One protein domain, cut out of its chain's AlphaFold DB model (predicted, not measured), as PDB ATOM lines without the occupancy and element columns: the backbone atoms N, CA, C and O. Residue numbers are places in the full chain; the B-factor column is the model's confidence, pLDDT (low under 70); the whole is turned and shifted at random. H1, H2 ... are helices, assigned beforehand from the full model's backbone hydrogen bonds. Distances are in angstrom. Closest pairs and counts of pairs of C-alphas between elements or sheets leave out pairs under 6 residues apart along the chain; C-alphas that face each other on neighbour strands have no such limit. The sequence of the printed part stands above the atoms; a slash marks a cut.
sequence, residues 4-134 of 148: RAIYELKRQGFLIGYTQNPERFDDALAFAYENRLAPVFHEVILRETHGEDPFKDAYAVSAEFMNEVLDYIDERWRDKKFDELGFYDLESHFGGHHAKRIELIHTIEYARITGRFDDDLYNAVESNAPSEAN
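This is residues 4 to 134 of the 148 residues of an uncharacterized protein of Sulfitobacter undariae (UniProt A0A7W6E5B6). H1, the longest helix, stands at one end of a connected line of helices: H2 folds back on it as a hairpin, the last residues of H6, 110 to 113, pack on H2, and H4 crosses H6. H6 lies in the middle, H5 and H7 are at the end far from H1, and residues 47 to 52, of which 47 to 50 belong to H3, stick out. The printed part has 131 residues, with seven named helices in the order H1 to H7 and no named strand; its class is all helix. It is compact, with a radius of gyration of the C-alphas of 15.4 A, and spans 41 by 31 by 27 A.

H1, residues 4 to 20, runs 24.2 A from C-alpha 4 at (183.198, 209.344, 170.462) to C-alpha 20. H2 is residues 27 to 34 and H3 residues 44 to 50. H4, residues 63 to 78, runs 21.8 A from C-alpha 63 at (187.928, 194.943, 165.493). H5 is residues 87 to 93. H6, residues 101 to 113, is 18.3 A long. H7, residues 119 to 127, ends with C-alpha 127 at (206.128, 191.751, 146.464).

H1 and H2 form a helical hairpin at a steep tilt of 40 degrees, opposite ways. H1 touches H2 with residues 11 to 18 alone; the closest C-alphas, of Arg 11 and Tyr 33, are 5.7 A apart. H6 touches H2 with residues 110 to 113 alone, at a shallow tilt of 25 degrees, opposite ways; the closest C-alphas are those of Ala 28 and Ile 113, 5.4 A. Residues 66 to 70 of H4 touch residues 104 to 108 of H6 at a steep tilt of 64 degrees, the same way; the closest C-alphas, of Met 66 and Thr 107, are 5.9 A apart. H5 and H7 only just touch, with 3 pairs of C-alphas within 8 A, the closest those of Phe 87 and Val 125, 4.9 A; they are about perpendicular, at 81 degrees. The helix packing is mostly crossed, with 1 of 4 touching pairs at a shallow tilt. H3 touches no helix. In each of the seven helices every O i to N i+4 pair is within hydrogen-bond range.

The two C-alphas farthest apart are those of Ala 5 and Lys 80, 43.1 A. The printed part has no cut. The link from H3 to H4, residues 51 to 62, is long, and the link from H6 to H7 is tight. The mean pLDDT of the printed part is 90.2; residues 45 to 50, 97 to 98 and 130 to 134 are under 70.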
ATOM      1  N   ARG A   4     182.113 208.928 171.357       92.94
ATOM      2  CA  ARG A   4     183.198 209.344 170.462       92.94
ATOM      3  C   ARG A   4     184.048 210.445 171.081       92.94
ATOM      4  O   ARG A   4     185.267 210.382 171.020       92.94
ATOM      5  N   ALA A   5     183.421 211.414 171.748       94.56
ATOM      6  CA  ALA A   5     184.154 212.461 172.456       94.56
ATOM      7  C   ALA A   5     184.969 211.889 173.629       94.56
ATOM      8  O   ALA A   5     186.097 212.316 173.857       94.56
ATOM      9  N   ILE A   6     184.430 210.898 174.349       94.31
ATOM     10  CA  ILE A   6     185.163 210.200 175.420       94.31
ATOM     11  C   ILE A   6     186.361 209.441 174.841       94.31
ATOM     12  O   ILE A   6     187.459 209.524 175.395       94.31
ATOM     13  N   TYR A   7     186.168 208.735 173.726       94.62
ATOM     14  CA  TYR A   7     187.250 208.046 173.031       94.62
ATOM     15  C   TYR A   7     188.355 209.013 172.594       94.62
ATOM     16  O   TYR A   7     189.523 208.766 172.875       94.62
ATOM     17  N   GLU A   8     188.005 210.145 171.980       95.31
ATOM     18  CA  GLU A   8     188.993 211.140 171.548       95.31
ATOM     19  C   GLU A   8     189.777 211.731 172.728       95.31
ATOM     20  O   GLU A   8     190.983 211.932 172.611       95.31
ATOM     21  N   LEU A   9     189.147 211.933 173.893       95.62
ATOM     22  CA  LEU A   9     189.861 212.345 175.109       95.62
ATOM     23  C   LEU A   9     190.834 211.264 175.604       95.62
ATOM     24  O   LEU A   9     191.966 211.589 175.965       95.62
ATOM     25  N   LYS A  10     190.424 209.985 175.601       94.75
ATOM     26  CA  LYS A  10     191.302 208.845 175.930       94.75
ATOM     27  C   LYS A  10     192.499 208.804 174.975       94.75
ATOM     28  O   LYS A  10     193.639 208.756 175.433       94.75
ATOM     29  N   ARG A  11     192.233 208.873 173.667       96.06
ATOM     30  CA  ARG A  11     193.223 208.858 172.582       96.06
ATOM     31  C   ARG A  11     194.235 209.992 172.736       96.06
ATOM     32  O   ARG A  11     195.432 209.739 172.803       96.06
ATOM     33  N   GLN A  12     193.765 211.233 172.861       96.31
ATOM     34  CA  GLN A  12     194.633 212.402 173.035       96.31
ATOM     35  C   GLN A  12     195.462 212.313 174.316       96.31
ATOM     36  O   GLN A  12     196.659 212.575 174.283       96.31
ATOM     37  N   GLY A  13     194.851 211.911 175.436       97.31
ATOM     38  CA  GLY A  13     195.564 211.744 176.702       97.31
ATOM     39  C   GLY A  13     196.698 210.722 176.604       97.31
ATOM     40  O   GLY A  13     197.800 210.986 177.084       97.31
ATOM     41  N   PHE A  14     196.451 209.591 175.935       97.31
ATOM     42  CA  PHE A  14     197.473 208.577 175.683       97.31
ATOM     43  C   PHE A  14     198.606 209.124 174.808       97.31
ATOM     44  O   PHE A  14     199.767 209.038 175.197       97.31
ATOM     45  N   LEU A  15     198.283 209.733 173.663       97.88
ATOM     46  CA  LEU A  15     199.278 210.230 172.706       97.88
ATOM     47  C   LEU A  15     200.118 211.389 173.267       97.88
ATOM     48  O   LEU A  15     201.321 211.459 173.025       97.88
ATOM     49  N   ILE A  16     199.532 212.275 174.078       97.81
ATOM     50  CA  ILE A  16     200.291 213.306 174.807       97.81
ATOM     51  C   ILE A  16     201.260 212.656 175.804       97.81
ATOM     52  O   ILE A  16     202.413 213.068 175.904       97.81
ATOM     53  N   GLY A  17     200.816 211.627 176.531       97.81
ATOM     54  CA  GLY A  17     201.688 210.872 177.431       97.81
ATOM     55  C   GLY A  17     202.853 210.213 176.690       97.81
ATOM     56  O   GLY A  17     204.002 210.373 177.106       97.81
ATOM     57  N   TYR A  18     202.552 209.543 175.575       98.06
ATOM     58  CA  TYR A  18     203.520 208.875 174.708       98.06
ATOM     59  C   TYR A  18     204.556 209.849 174.142       98.06
ATOM     60  O   TYR A  18     205.750 209.626 174.285       98.06
ATOM     61  N   THR A  19     204.124 210.983 173.590       97.56
ATOM     62  CA  THR A  19     205.050 211.997 173.053       97.56
ATOM     63  C   THR A  19     205.969 212.611 174.112       97.56
ATOM     64  O   THR A  19     207.093 212.998 173.799       97.56
ATOM     65  N   GLN A  20     205.526 212.698 175.370       97.31
ATOM     66  CA  GLN A  20     206.325 213.261 176.463       97.31
ATOM     67  C   GLN A  20     207.266 212.247 177.128       97.31
ATOM     68  O   GLN A  20     208.307 212.648 177.642       97.31
ATOM     69  N   ASN A  21     206.878 210.970 177.184       97.12
ATOM     70  CA  ASN A  21     207.614 209.910 177.884       97.12
ATOM     71  C   ASN A  21     207.508 208.583 177.104       97.12
ATOM     72  O   ASN A  21     206.891 207.638 177.611       97.12
ATOM     73  N   PRO A  22     208.035 208.506 175.868       95.69
ATOM     74  CA  PRO A  22     207.786 207.385 174.958       95.69
ATOM     75  C   PRO A  22     208.181 206.029 175.540       95.69
ATOM     76  O   PRO A  22     207.484 205.046 175.337       95.69
ATOM     77  N   GLU A  23     209.217 205.985 176.376       96.44
ATOM     78  CA  GLU A  23     209.724 204.766 177.006       96.44
ATOM     79  C   GLU A  23     208.741 204.078 177.972       96.44
ATOM     80  O   GLU A  23     209.025 202.991 178.477       96.44
ATOM     81  N   ARG A  24     207.615 204.725 178.290       96.38
ATOM     82  CA  ARG A  24     206.585 204.216 179.211       96.38
ATOM     83  C   ARG A  24     205.355 203.651 178.511       96.38
ATOM     84  O   ARG A  24     204.439 203.199 179.198       96.38
ATOM     85  N   PHE A  25     205.306 203.728 177.189       96.75
ATOM     86  CA  PHE A  25     204.159 203.322 176.394       96.75
ATOM     87  C   PHE A  25     204.604 202.334 175.320       96.75
ATOM     88  O   PHE A  25     205.790 202.192 175.040       96.75
ATOM     89  N   ASP A  26     203.631 201.626 174.762       96.69
ATOM     90  CA  ASP A  26     203.850 200.707 173.654       96.69
ATOM     91  C   ASP A  26     203.627 201.439 172.324       96.69
ATOM     92  O   ASP A  26     202.577 202.066 172.125       96.69
ATOM     93  N   ASP A  27     204.610 201.356 171.429       97.62
ATOM     94  CA  ASP A  27     204.602 202.026 170.127       97.62
ATOM     95  C   ASP A  27     203.455 201.523 169.236       97.62
ATOM     96  O   ASP A  27     202.797 202.313 168.556       97.62
ATOM     97  N   ALA A  28     203.139 200.223 169.275       97.44
ATOM     98  CA  ALA A  28     202.046 199.657 168.494       97.44
ATOM     99  C   ALA A  28     200.692 200.156 169.014       97.44
ATOM    100  O   ALA A  28     199.801 200.492 168.229       97.44
ATOM    101  N   LEU A  29     200.511 200.241 170.335       97.31
ATOM    102  CA  LEU A  29     199.292 200.824 170.902       97.31
ATOM    103  C   LEU A  29     199.156 202.313 170.556       97.31
ATOM    104  O   LEU A  29     198.049 202.775 170.263       97.31
ATOM    105  N   ALA A  30     200.262 203.058 170.552       97.69
ATOM    106  CA  ALA A  30     200.269 204.445 170.105       97.69
ATOM    107  C   ALA A  30     199.858 204.562 168.628       97.69
ATOM    108  O   ALA A  30     198.985 205.372 168.317       97.69
ATOM    109  N   PHE A  31     200.394 203.704 167.755       97.56
ATOM    110  CA  PHE A  31     200.008 203.625 166.343       97.56
ATOM    111  C   PHE A  31     198.512 203.331 166.169       97.56
ATOM    112  O   PHE A  31     197.821 204.005 165.398       97.56
ATOM    113  N   ALA A  32     197.981 202.359 166.922       97.25
ATOM    114  CA  ALA A  32     196.559 202.032 166.896       97.25
ATOM    115  C   ALA A  32     195.699 203.240 167.288       97.25
ATOM    116  O   ALA A  32     194.710 203.541 166.622       97.25
ATOM    117  N   TYR A  33     196.086 203.977 168.330       97.00
ATOM    118  CA  TYR A  33     195.359 205.174 168.731       97.00
ATOM    119  C   TYR A  33     195.477 206.316 167.735       97.00
ATOM    120  O   TYR A  33     194.455 206.934 167.437       97.00
ATOM    121  N   GLU A  34     196.662 206.578 167.194       96.75
ATOM    122  CA  GLU A  34     196.880 207.608 166.175       96.75
ATOM    123  C   GLU A  34     195.937 207.408 164.979       96.75
ATOM    124  O   GLU A  34     195.192 208.313 164.592       96.75
ATOM    125  N   ASN A  35     195.852 206.168 164.497       95.69
ATOM    126  CA  ASN A  35     195.058 205.792 163.330       95.69
ATOM    127  C   ASN A  35     193.618 205.357 163.649       95.69
ATOM    128  O   ASN A  35     192.883 204.928 162.759       95.69
ATOM    129  N   ARG A  36     193.182 205.489 164.910       96.31
ATOM    130  CA  ARG A  36     191.848 205.082 165.396       96.31
ATOM    131  C   ARG A  36     191.503 203.629 165.060       96.31
ATOM    132  O   ARG A  36     190.360 203.316 164.724       96.31
ATOM    133  N   LEU A  37     192.488 202.750 165.157       96.50
ATOM    134  CA  LEU A  37     192.319 201.312 165.022       96.50
ATOM    135  C   LEU A  37     191.767 200.743 166.323       96.50
ATOM    136  O   LEU A  37     192.118 201.181 167.421       96.50
ATOM    137  N   ALA A  38     190.936 199.719 166.198       95.31
ATOM    138  CA  ALA A  38     190.559 198.911 167.337       95.31
ATOM    139  C   ALA A  38     191.822 198.184 167.872       95.31
ATOM    140  O   ALA A  38     192.451 197.440 167.121       95.31
ATOM    141  N   PRO A  39     192.224 198.344 169.149       94.88
ATOM    142  CA  PRO A  39     193.507 197.835 169.653       94.88
ATOM    143  C   PRO A  39     193.450 196.329 169.975       94.88
ATOM    144  O   PRO A  39     193.573 195.909 171.131       94.88
ATOM    145  N   VAL A  40     193.246 195.501 168.940       93.62
ATOM    146  CA  VAL A  40     192.966 194.054 169.041       93.62
ATOM    147  C   VAL A  40     194.063 193.252 169.747       93.62
ATOM    148  O   VAL A  40     193.775 192.186 170.278       93.62
ATOM    149  N   PHE A  41     195.295 193.766 169.822       93.31
ATOM    150  CA  PHE A  41     196.407 193.100 170.509       93.31
ATOM    151  C   PHE A  41     196.631 193.554 171.956       93.31
ATOM    152  O   PHE A  41     197.345 192.869 172.684       93.31
ATOM    153  N   HIS A  42     196.047 194.680 172.373       93.19
ATOM    154  CA  HIS A  42     196.381 195.333 173.646       93.19
ATOM    155  C   HIS A  42     195.206 195.395 174.624       93.19
ATOM    156  O   HIS A  42     195.411 195.304 175.831       93.19
ATOM    157  N   GLU A  43     193.967 195.516 174.135       83.94
ATOM    158  CA  GLU A  43     192.783 195.685 174.996       83.94
ATOM    159  C   GLU A  43     191.861 194.456 175.018       83.94
ATOM    160  O   GLU A  43     190.665 194.561 175.295       83.94
ATOM    161  N   VAL A  44     192.420 193.263 174.780       72.81
ATOM    162  CA  VAL A  44     191.682 191.982 174.768       72.81
ATOM    163  C   VAL A  44     190.940 191.747 176.090       72.81
ATOM    164  O   VAL A  44     189.753 191.432 176.087       72.81
ATOM    165  N   ILE A  45     191.594 192.016 177.227       62.44
ATOM    166  CA  ILE A  45     191.035 191.797 178.573       62.44
ATOM    167  C   ILE A  45     189.768 192.631 178.810       62.44
ATOM    168  O   ILE A  45     188.821 192.158 179.440       62.44
ATOM    169  N   LEU A  46     189.718 193.870 178.308       64.31
ATOM    170  CA  LEU A  46     188.543 194.733 178.475       64.31
ATOM    171  C   LEU A  46     187.344 194.184 177.697       64.31
ATOM    172  O   LEU A  46     186.227 194.191 178.216       64.31
ATOM    173  N   ARG A  47     187.577 193.645 176.498       69.50
ATOM    174  CA  ARG A  47     186.532 193.028 175.670       69.50
ATOM    175  C   ARG A  47     186.013 191.734 176.275       69.50
ATOM    176  O   ARG A  47     184.805 191.533 176.329       69.50
ATOM    177  N   GLU A  48     186.908 190.896 176.787       66.00
ATOM    178  CA  GLU A  48     186.542 189.663 177.488       66.00
ATOM    179  C   GLU A  48     185.746 189.947 178.770       66.00
ATOM    180  O   GLU A  48     184.781 189.248 179.074       66.00
ATOM    181  N   THR A  49     186.113 191.001 179.505       69.38
ATOM    182  CA  THR A  49     185.479 191.354 180.786       69.38
ATOM    183  C   THR A  49     184.099 191.985 180.602       69.38
ATOM    184  O   THR A  49     183.187 191.718 181.386       69.38
ATOM    185  N   HIS A  50     183.931 192.842 179.594       67.50
ATOM    186  CA  HIS A  50     182.699 193.609 179.390       67.50
ATOM    187  C   HIS A  50     181.785 193.035 178.302       67.50
ATOM    188  O   HIS A  50     180.679 193.539 178.115       67.50
ATOM    189  N   GLY A  51     182.219 191.981 177.605       71.25
ATOM    190  CA  GLY A  51     181.495 191.342 176.504       71.25
ATOM    191  C   GLY A  51     181.484 192.156 175.207       71.25
ATOM    192  O   GLY A  51     181.163 191.614 174.155       71.25
ATOM    193  N   GLU A  52     181.845 193.439 175.267       77.06
ATOM    194  CA  GLU A  52     181.904 194.347 174.131       77.06
ATOM    195  C   GLU A  52     182.899 195.487 174.395       77.06
ATOM    196  O   GLU A  52     183.121 195.897 175.537       77.06
ATOM    197  N   ASP A  53     183.502 196.002 173.324       86.56
ATOM    198  CA  ASP A  53     184.329 197.203 173.369       86.56
ATOM    199  C   ASP A  53     183.436 198.458 173.410       86.56
ATOM    200  O   ASP A  53     182.720 198.721 172.435       86.56
ATOM    201  N   PRO A  54     183.466 199.268 174.486       88.19
ATOM    202  CA  PRO A  54     182.612 200.447 174.598       88.19
ATOM    203  C   PRO A  54     182.917 201.512 173.535       88.19
ATOM    204  O   PRO A  54     182.091 202.395 173.318       88.19
ATOM    205  N   PHE A  55     184.076 201.449 172.871       91.94
ATOM    206  CA  PHE A  55     184.493 202.403 171.845       91.94
ATOM    207  C   PHE A  55     184.393 201.851 170.420       91.94
ATOM    208  O   PHE A  55     184.851 202.517 169.492       91.94
ATOM    209  N   LYS A  56     183.750 200.689 170.213       91.50
ATOM    210  CA  LYS A  56     183.631 200.046 168.890       91.50
ATOM    211  C   LYS A  56     183.173 200.994 167.770       91.50
ATOM    212  O   LYS A  56     183.688 200.919 166.661       91.50
ATOM    213  N   ASP A  57     182.260 201.921 168.081       91.56
ATOM    214  CA  ASP A  57     181.638 202.851 167.124       91.56
ATOM    215  C   ASP A  57     182.443 204.154 166.922       91.56
ATOM    216  O   ASP A  57     182.006 205.066 166.201       91.56
ATOM    217  N   ALA A  58     183.581 204.282 167.614       93.81
ATOM    218  CA  ALA A  58     184.512 205.404 167.520       93.81
ATOM    219  C   ALA A  58     185.759 205.080 166.680       93.81
ATOM    220  O   ALA A  58     186.456 206.004 166.259       93.81
ATOM    221  N   TYR A  59     186.035 203.799 166.416       94.62
ATOM    222  CA  TYR A  59     187.165 203.385 165.590       94.62
ATOM    223  C   TYR A  59     186.930 203.675 164.106       94.62
ATOM    224  O   TYR A  59     185.821 203.525 163.592       94.62
ATOM    225  N   ALA A  60     188.001 204.056 163.411       94.25
ATOM    226  CA  ALA A  60     188.029 204.119 161.954       94.25
ATOM    227  C   ALA A  60     188.127 202.712 161.345       94.25
ATOM    228  O   ALA A  60     187.512 202.445 160.315       94.25
ATOM    229  N   VAL A  61     188.851 201.805 162.013       95.12
ATOM    230  CA  VAL A  61     188.976 200.395 161.621       95.12
ATOM    231  C   VAL A  61     188.453 199.520 162.749       95.12
ATOM    232  O   VAL A  61     188.982 199.547 163.862       95.12
ATOM    233  N   SER A  62     187.381 198.775 162.478       94.25
ATOM    234  CA  SER A  62     186.721 197.947 163.485       94.25
ATOM    235  C   SER A  62     187.552 196.713 163.839       94.25
ATOM    236  O   SER A  62     188.321 196.194 163.033       94.25
ATOM    237  N   ALA A  63     187.334 196.200 165.049       93.25
ATOM    238  CA  ALA A  63     187.928 194.943 165.493       93.25
ATOM    239  C   ALA A  63     187.557 193.760 164.594       93.25
ATOM    240  O   ALA A  63     188.381 192.882 164.377       93.25
ATOM    241  N   GLU A  64     186.317 193.744 164.102       92.88
ATOM    242  CA  GLU A  64     185.801 192.703 163.217       92.88
ATOM    243  C   GLU A  64     186.618 192.633 161.926       92.88
ATOM    244  O   GLU A  64     187.163 191.578 161.623       92.88
ATOM    245  N   PHE A  65     186.803 193.769 161.243       94.50
ATOM    246  CA  PHE A  65     187.599 193.828 160.018       94.50
ATOM    247  C   PHE A  65     189.063 193.456 160.269       94.50
ATOM    248  O   PHE A  65     189.643 192.682 159.514       94.50
ATOM    249  N   MET A  66     189.662 193.974 161.347       95.56
ATOM    250  CA  MET A  66     191.052 193.647 161.675       95.56
ATOM    251  C   MET A  66     191.232 192.154 161.929       95.56
ATOM    252  O   MET A  66     192.153 191.561 161.386       95.56
ATOM    253  N   ASN A  67     190.356 191.542 162.726       94.88
ATOM    254  CA  ASN A  67     190.433 190.111 163.005       94.88
ATOM    255  C   ASN A  67     190.217 189.282 161.735       94.88
ATOM    256  O   ASN A  67     190.971 188.350 161.511       94.88
ATOM    257  N   GLU A  68     189.269 189.654 160.870       95.81
ATOM    258  CA  GLU A  68     189.043 188.964 159.593       95.81
ATOM    259  C   GLU A  68     190.301 188.972 158.705       95.81
ATOM    260  O   GLU A  68     190.709 187.936 158.179       95.81
ATOM    261  N   VAL A  69     190.964 190.129 158.597       96.19
ATOM    262  CA  VAL A  69     192.234 190.277 157.871       96.19
ATOM    263  C   VAL A  69     193.341 189.442 158.509       96.19
ATOM    264  O   VAL A  69     194.049 188.717 157.811       96.19
ATOM    265  N   LEU A  70     193.507 189.543 159.827       96.62
ATOM    266  CA  LEU A  70     194.584 188.870 160.551       96.62
ATOM    267  C   LEU A  70     194.421 187.350 160.547       96.62
ATOM    268  O   LEU A  70     195.414 186.650 160.368       96.62
ATOM    269  N   ASP A  71     193.195 186.849 160.687       97.00
ATOM    270  CA  ASP A  71     192.883 185.420 160.644       97.00
ATOM    271  C   ASP A  71     193.148 184.850 159.245       97.00
ATOM    272  O   ASP A  71     193.758 183.787 159.112       97.00
ATOM    273  N   TYR A  72     192.762 185.578 158.189       97.31
ATOM    274  CA  TYR A  72     193.077 185.186 156.815       97.31
ATOM    275  C   TYR A  72     194.589 185.130 156.580       97.31
ATOM    276  O   TYR A  72     195.100 184.153 156.030       97.31
ATOM    277  N   ILE A  73     195.319 186.162 157.012       96.94
ATOM    278  CA  ILE A  73     196.777 186.217 156.875       96.94
ATOM    279  C   ILE A  73     197.439 185.071 157.653       96.94
ATOM    280  O   ILE A  73     198.301 184.396 157.091       96.94
ATOM    281  N   ASP A  74     197.019 184.806 158.897       97.25
ATOM    282  CA  ASP A  74     197.543 183.700 159.713       97.25
ATOM    283  C   ASP A  74     197.341 182.347 159.022       97.25
ATOM    284  O   ASP A  74     198.278 181.552 158.931       97.25
ATOM    285  N   GLU A  75     196.150 182.096 158.470       97.44
ATOM    286  CA  GLU A  75     195.856 180.855 157.751       97.44
ATOM    287  C   GLU A  75     196.793 180.669 156.548       97.44
ATOM    288  O   GLU A  75     197.425 179.618 156.403       97.44
ATOM    289  N   ARG A  76     196.941 181.695 155.699       96.81
ATOM    290  CA  ARG A  76     197.801 181.621 154.503       96.81
ATOM    291  C   ARG A  76     199.277 181.524 154.847       96.81
ATOM    292  O   ARG A  76     199.998 180.766 154.195       96.81
ATOM    293  N   TRP A  77     199.714 182.230 155.883       96.19
ATOM    294  CA  TRP A  77     201.083 182.171 156.381       96.19
ATOM    295  C   TRP A  77     201.428 180.777 156.911       96.19
ATOM    296  O   TRP A  77     202.422 180.179 156.492       96.19
ATOM    297  N   ARG A  78     200.560 180.194 157.746       95.81
ATOM    298  CA  ARG A  78     200.742 178.837 158.290       95.81
ATOM    299  C   ARG A  78     200.733 177.757 157.211       95.81
ATOM    300  O   ARG A  78     201.492 176.792 157.311       95.81
ATOM    301  N   ASP A  79     199.924 177.944 156.171       96.75
ATOM    302  CA  ASP A  79     199.863 177.065 155.001       96.75
ATOM    303  C   ASP A  79     200.988 177.318 153.977       96.75
ATOM    304  O   ASP A  79     201.088 176.587 152.988       96.75
ATOM    305  N   LYS A  80     201.850 178.320 154.204       94.62
ATOM    306  CA  LYS A  80     202.929 178.753 153.295       94.62
ATOM    307  C   LYS A  80     202.447 179.180 151.902       94.62
ATOM    308  O   LYS A  80     203.176 179.031 150.920       94.62
ATOM    309  N   LYS A  81     201.232 179.722 151.812       95.31
ATOM    310  CA  LYS A  81     200.617 180.261 150.586       95.31
ATOM    311  C   LYS A  81     200.995 181.733 150.397       95.31
ATOM    312  O   LYS A  81     200.141 182.614 150.397       95.31
ATOM    313  N   PHE A  82     202.297 182.008 150.318       92.69
ATOM    314  CA  PHE A  82     202.831 183.375 150.235       92.69
ATOM    315  C   PHE A  82     202.438 184.103 148.943       92.69
ATOM    316  O   PHE A  82     202.328 185.322 148.925       92.69
ATOM    317  N   ASP A  83     202.180 183.361 147.872       91.75
ATOM    318  CA  ASP A  83     201.658 183.877 146.609       91.75
ATOM    319  C   ASP A  83     200.245 184.470 146.733       91.75
ATOM    320  O   ASP A  83     199.884 185.332 145.942       91.75
ATOM    321  N   GLU A  84     199.472 184.067 147.745       93.69
ATOM    322  CA  GLU A  84     198.143 184.623 148.039       93.69
ATOM    323  C   GLU A  84     198.184 185.811 149.022       93.69
ATOM    324  O   GLU A  84     197.137 186.367 149.359       93.69
ATOM    325  N   LEU A  85     199.372 186.183 149.516       94.38
ATOM    326  CA  LEU A  85     199.559 187.243 150.514       94.38
ATOM    327  C   LEU A  85     199.988 188.585 149.915       94.38
ATOM    328  O   LEU A  85     200.113 189.552 150.659       94.38
ATOM    329  N   GLY A  86     200.183 188.670 148.596       93.56
ATOM    330  CA  GLY A  86     200.468 189.932 147.919       93.56
ATOM    331  C   GLY A  86     199.418 190.997 148.243       93.56
ATOM    332  O   GLY A  86     198.226 190.699 148.327       93.56
ATOM    333  N   PHE A  87     199.830 192.254 148.430       92.31
ATOM    334  CA  PHE A  87     198.898 193.300 148.864       92.31
ATOM    335  C   PHE A  87     197.685 193.446 147.931       92.31
ATOM    336  O   PHE A  87     196.566 193.605 148.412       92.31
ATOM    337  N   TYR A  88     197.863 193.366 146.607       90.69
ATOM    338  CA  TYR A  88     196.725 193.408 145.678       90.69
ATOM    339  C   TYR A  88     195.811 192.181 145.768       90.69
ATOM    340  O   TYR A  88     194.612 192.299 145.502       90.69
ATOM    341  N   ASP A  89     196.344 191.022 146.148       92.62
ATOM    342  CA  ASP A  89     195.569 189.800 146.365       92.62
ATOM    343  C   ASP A  89     194.722 189.934 147.639       92.62
ATOM    344  O   ASP A  89     193.513 189.681 147.610       92.62
ATOM    345  N   LEU A  90     195.313 190.469 148.715       92.69
ATOM    346  CA  LEU A  90     194.603 190.839 149.942       92.69
ATOM    347  C   LEU A  90     193.546 191.926 149.681       92.69
ATOM    348  O   LEU A  90     192.394 191.784 150.087       92.69
ATOM    349  N   GLU A  91     193.893 192.992 148.955       91.31
ATOM    350  CA  GLU A  91     192.951 194.057 148.586       91.31
ATOM    351  C   GLU A  91     191.777 193.494 147.773       91.31
ATOM    352  O   GLU A  91     190.622 193.843 148.018       91.31
ATOM    353  N   SER A  92     192.053 192.583 146.835       91.12
ATOM    354  CA  SER A  92     191.021 191.909 146.044       91.12
ATOM    355  C   SER A  92     190.108 191.037 146.907       91.12
ATOM    356  O   SER A  92     188.901 191.009 146.665       91.12
ATOM    357  N   HIS A  93     190.654 190.367 147.925       91.62
ATOM    358  CA  HIS A  93     189.893 189.540 148.859       91.62
ATOM    359  C   HIS A  93     188.934 190.369 149.733       91.62
ATOM    360  O   HIS A  93     187.759 190.029 149.852       91.62
ATOM    361  N   PHE A  94     189.401 191.493 150.285       91.12
ATOM    362  CA  PHE A  94     188.684 192.281 151.303       91.12
ATOM    363  C   PHE A  94     187.821 193.439 150.766       91.12
ATOM    364  O   PHE A  94     187.490 194.373 151.499       91.12
ATOM    365  N   GLY A  95     187.418 193.394 149.493       80.75
ATOM    366  CA  GLY A  95     186.453 194.350 148.926       80.75
ATOM    367  C   GLY A  95     186.897 195.061 147.648       80.75
ATOM    368  O   GLY A  95     186.140 195.879 147.121       80.75
ATOM    369  N   GLY A  96     188.073 194.731 147.115       73.44
ATOM    370  CA  GLY A  96     188.566 195.241 145.841       73.44
ATOM    371  C   GLY A  96     189.153 196.653 145.910       73.44
ATOM    372  O   GLY A  96     189.208 197.303 146.957       73.44
ATOM    373  N   HIS A  97     189.617 197.128 144.751       58.41
ATOM    374  CA  HIS A  97     190.404 198.353 144.622       58.41
ATOM    375  C   HIS A  97     189.698 199.576 145.250       58.41
ATOM    376  O   HIS A  97     188.585 199.925 144.857       58.41
ATOM    377  N   HIS A  98     190.383 200.233 146.199       63.06
ATOM    378  CA  HIS A  98     190.015 201.481 146.904       63.06
ATOM    379  C   HIS A  98     189.011 201.422 148.064       63.06
ATOM    380  O   HIS A  98     188.947 202.399 148.810       63.06
ATOM    381  N   ALA A  99     188.250 200.346 148.275       70.00
ATOM    382  CA  ALA A  99     187.208 200.368 149.313       70.00
ATOM    383  C   ALA A  99     187.770 200.322 150.745       70.00
ATOM    384  O   ALA A  99     187.184 200.916 151.651       70.00
ATOM    385  N   LYS A 100     188.876 199.589 150.939       83.75
ATOM    386  CA  LYS A 100     189.439 199.266 152.261       83.75
ATOM    387  C   LYS A 100     190.964 199.329 152.331       83.75
ATOM    388  O   LYS A 100     191.578 198.741 153.214       83.75
ATOM    389  N   ARG A 101     191.596 200.018 151.376       88.75
ATOM    390  CA  ARG A 101     193.057 200.027 151.225       88.75
ATOM    391  C   ARG A 101     193.771 200.548 152.471       88.75
ATOM    392  O   ARG A 101     194.705 199.906 152.933       88.75
ATOM    393  N   ILE A 102     193.345 201.697 152.994       89.44
ATOM    394  CA  ILE A 102     193.988 202.320 154.161       89.44
ATOM    395  C   ILE A 102     193.780 201.445 155.396       89.44
ATOM    396  O   ILE A 102     194.722 201.185 156.136       89.44
ATOM    397  N   GLU A 103     192.562 200.935 155.586       92.81
ATOM    398  CA  GLU A 103     192.249 200.032 156.690       92.81
ATOM    399  C   GLU A 103     193.094 198.753 156.642       92.81
ATOM    400  O   GLU A 103     193.578 198.302 157.680       92.81
ATOM    401  N   LEU A 104     193.315 198.199 155.448       93.94
ATOM    402  CA  LEU A 104     194.164 197.031 155.236       93.94
ATOM    403  C   LEU A 104     195.636 197.334 155.554       93.94
ATOM    404  O   LEU A 104     196.235 196.598 156.334       93.94
ATOM    405  N   ILE A 105     196.192 198.433 155.024       92.88
ATOM    406  CA  ILE A 105     197.574 198.872 155.310       92.88
ATOM    407  C   ILE A 105     197.776 199.008 156.817       92.88
ATOM    408  O   ILE A 105     198.636 198.336 157.379       92.88
ATOM    409  N   HIS A 106     196.934 199.796 157.489       94.88
ATOM    410  CA  HIS A 106     197.072 200.035 158.923       94.88
ATOM    411  C   HIS A 106     196.898 198.759 159.756       94.88
ATOM    412  O   HIS A 106     197.544 198.608 160.790       94.88
ATOM    413  N   THR A 107     196.045 197.823 159.329       96.12
ATOM    414  CA  THR A 107     195.896 196.533 160.021       96.12
ATOM    415  C   THR A 107     197.186 195.713 159.942       96.12
ATOM    416  O   THR A 107     197.643 195.189 160.960       96.12
ATOM    417  N   ILE A 108     197.791 195.625 158.753       95.62
ATOM    418  CA  ILE A 108     199.027 194.862 158.534       95.62
ATOM    419  C   ILE A 108     200.213 195.541 159.235       95.62
ATOM    420  O   ILE A 108     201.014 194.867 159.882       95.62
ATOM    421  N   GLU A 109     200.294 196.868 159.175       95.81
ATOM    422  CA  GLU A 109     201.329 197.667 159.834       95.81
ATOM    423  C   GLU A 109     201.258 197.543 161.355       95.81
ATOM    424  O   GLU A 109     202.258 197.251 162.005       95.81
ATOM    425  N   TYR A 110     200.057 197.618 161.935       97.19
ATOM    426  CA  TYR A 110     199.874 197.385 163.365       97.19
ATOM    427  C   TYR A 110     200.362 195.993 163.795       97.19
ATOM    428  O   TYR A 110     201.007 195.848 164.839       97.19
ATOM    429  N   ALA A 111     200.103 194.962 162.983       96.88
ATOM    430  CA  ALA A 111     200.628 193.620 163.226       96.88
ATOM    431  C   ALA A 111     202.159 193.553 163.105       96.88
ATOM    432  O   ALA A 111     202.786 192.838 163.892       96.88
ATOM    433  N   ARG A 112     202.754 194.312 162.173       96.19
ATOM    434  CA  ARG A 112     204.211 194.413 161.985       96.19
ATOM    435  C   ARG A 112     204.899 195.085 163.159       96.19
ATOM    436  O   ARG A 112     205.825 194.498 163.710       96.19
ATOM    437  N   ILE A 113     204.399 196.236 163.603       96.50
ATOM    438  CA  ILE A 113     204.935 196.954 164.771       96.50
ATOM    439  C   ILE A 113     204.809 196.088 166.036       96.50
ATOM    440  O   ILE A 113     205.713 196.057 166.865       96.50
ATOM    441  N   THR A 114     203.724 195.312 166.165       95.31
ATOM    442  CA  THR A 114     203.531 194.372 167.290       95.31
ATOM    443  C   THR A 114     204.419 193.112 167.185       95.31
ATOM    444  O   THR A 114     204.477 192.320 168.125       95.31
ATOM    445  N   GLY A 115     205.096 192.880 166.053       94.44
ATOM    446  CA  GLY A 115     205.961 191.715 165.834       94.44
ATOM    447  C   GLY A 115     205.207 190.383 165.727       94.44
ATOM    448  O   GLY A 115     205.656 189.376 166.274       94.44
ATOM    449  N   ARG A 116     204.027 190.370 165.087       91.75
ATOM    450  CA  ARG A 116     203.152 189.180 165.017       91.75
ATOM    451  C   ARG A 116     203.576 188.138 163.981       91.75
ATOM    452  O   ARG A 116     203.373 186.954 164.236       91.75
ATOM    453  N   PHE A 117     204.146 188.567 162.857       93.88
ATOM    454  CA  PHE A 117     204.564 187.699 161.750       93.88
ATOM    455  C   PHE A 117     206.057 187.871 161.440       93.88
ATOM    456  O   PHE A 117     206.710 188.760 161.990       93.88
ATOM    457  N   ASP A 118     206.604 186.999 160.594       93.44
ATOM    458  CA  ASP A 118     208.005 187.043 160.170       93.44
ATOM    459  C   ASP A 118     208.222 187.869 158.891       93.44
ATOM    460  O   ASP A 118     207.282 188.268 158.201       93.44
ATOM    461  N   ASP A 119     209.491 188.128 158.572       91.50
ATOM    462  CA  ASP A 119     209.876 188.900 157.386       91.50
ATOM    463  C   ASP A 119     209.433 188.226 156.079       91.50
ATOM    464  O   ASP A 119     209.171 188.923 155.102       91.50
ATOM    465  N   ASP A 120     209.304 186.895 156.045       92.81
ATOM    466  CA  ASP A 120     208.836 186.168 154.859       92.81
ATOM    467  C   ASP A 120     207.398 186.568 154.496       92.81
ATOM    468  O   ASP A 120     207.098 186.790 153.320       92.81
ATOM    469  N   LEU A 121     206.528 186.737 155.499       93.56
ATOM    470  CA  LEU A 121     205.181 187.265 155.293       93.56
ATOM    471  C   LEU A 121     205.212 188.685 154.730       93.56
ATOM    472  O   LEU A 121     204.555 188.955 153.726       93.56
ATOM    473  N   TYR A 122     205.962 189.598 155.350       92.62
ATOM    474  CA  TYR A 122     205.968 191.002 154.921       92.62
ATOM    475  C   TYR A 122     206.587 191.175 153.532       92.62
ATOM    476  O   TYR A 122     206.049 191.918 152.714       92.62
ATOM    477  N   ASN A 123     207.632 190.407 153.218       91.44
ATOM    478  CA  ASN A 123     208.204 190.346 151.875       91.44
ATOM    479  C   ASN A 123     207.171 189.871 150.841       91.44
ATOM    480  O   ASN A 123     207.133 190.390 149.727       91.44
ATOM    481  N   ALA A 124     206.323 188.899 151.193       92.69
ATOM    482  CA  ALA A 124     205.253 188.438 150.314       92.69
ATOM    483  C   ALA A 124     204.205 189.537 150.073       92.69
ATOM    484  O   ALA A 124     203.861 189.799 148.918       92.69
ATOM    485  N   VAL A 125     203.777 190.234 151.131       91.81
ATOM    486  CA  VAL A 125     202.833 191.361 151.040       91.81
ATOM    487  C   VAL A 125     203.370 192.468 150.130       91.81
ATOM    488  O   VAL A 125     202.663 192.913 149.222       91.81
ATOM    489  N   GLU A 126     204.629 192.867 150.317       90.12
ATOM    490  CA  GLU A 126     205.287 193.936 149.552       90.12
ATOM    491  C   GLU A 126     205.610 193.536 148.100       90.12
ATOM    492  O   GLU A 126     205.698 194.394 147.221       90.12
ATOM    493  N   SER A 127     205.749 192.237 147.804       86.31
ATOM    494  CA  SER A 127     206.128 191.751 146.464       86.31
ATOM    495  C   SER A 127     205.125 192.097 145.356       86.31
ATOM    496  O   SER A 127     205.504 192.182 144.184       86.31
ATOM    497  N   ASN A 128     203.858 192.318 145.717       81.88
ATOM    498  CA  ASN A 128     202.769 192.654 144.801       81.88
ATOM    499  C   ASN A 128     201.933 193.813 145.365       81.88
ATOM    500  O   ASN A 128     200.742 193.662 145.653       81.88
ATOM    501  N   ALA A 129     202.586 194.961 145.566       78.44
ATOM    502  CA  ALA A 129     202.021 196.111 146.260       78.44
ATOM    503  C   ALA A 129     202.007 197.412 145.431       78.44
ATOM    504  O   ALA A 129     202.856 197.623 144.557       78.44
ATOM    505  N   PRO A 130     201.040 198.318 145.683       67.00
ATOM    506  CA  PRO A 130     201.144 199.709 145.255       67.00
ATOM    507  C   PRO A 130     202.301 200.406 145.981       67.00
ATOM    508  O   PRO A 130     202.744 199.964 147.038       67.00
ATOM    509  N   SER A 131     202.755 201.544 145.450       64.75
ATOM    510  CA  SER A 131     203.821 202.348 146.069       64.75
ATOM    511  C   SER A 131     203.564 202.683 147.540       64.75
ATOM    512  O   SER A 131     204.506 202.758 148.318       64.75
ATOM    513  N   GLU A 132     202.298 202.853 147.912       59.09
ATOM    514  CA  GLU A 132     201.829 203.177 149.259       59.09
ATOM    515  C   GLU A 132     201.926 202.003 150.246       59.09
ATOM    516  O   GLU A 132     201.872 202.225 151.447       59.09
ATOM    517  N   ALA A 133     202.066 200.767 149.758       58.47
ATOM    518  CA  ALA A 133     202.265 199.571 150.580       58.47
ATOM    519  C   ALA A 133     203.696 199.007 150.468       58.47
ATOM    520  O   ALA A 133     203.996 197.992 151.085       58.47
ATOM    521  N   ASN A 134     204.602 199.704 149.767       60.47
ATOM    522  CA  ASN A 134     206.052 199.462 149.844       60.47
ATOM    523  C   ASN A 134     206.674 199.980 151.159       60.47
ATOM    524  O   ASN A 134     207.893 199.952 151.315       60.47
TER     525      ASN A 134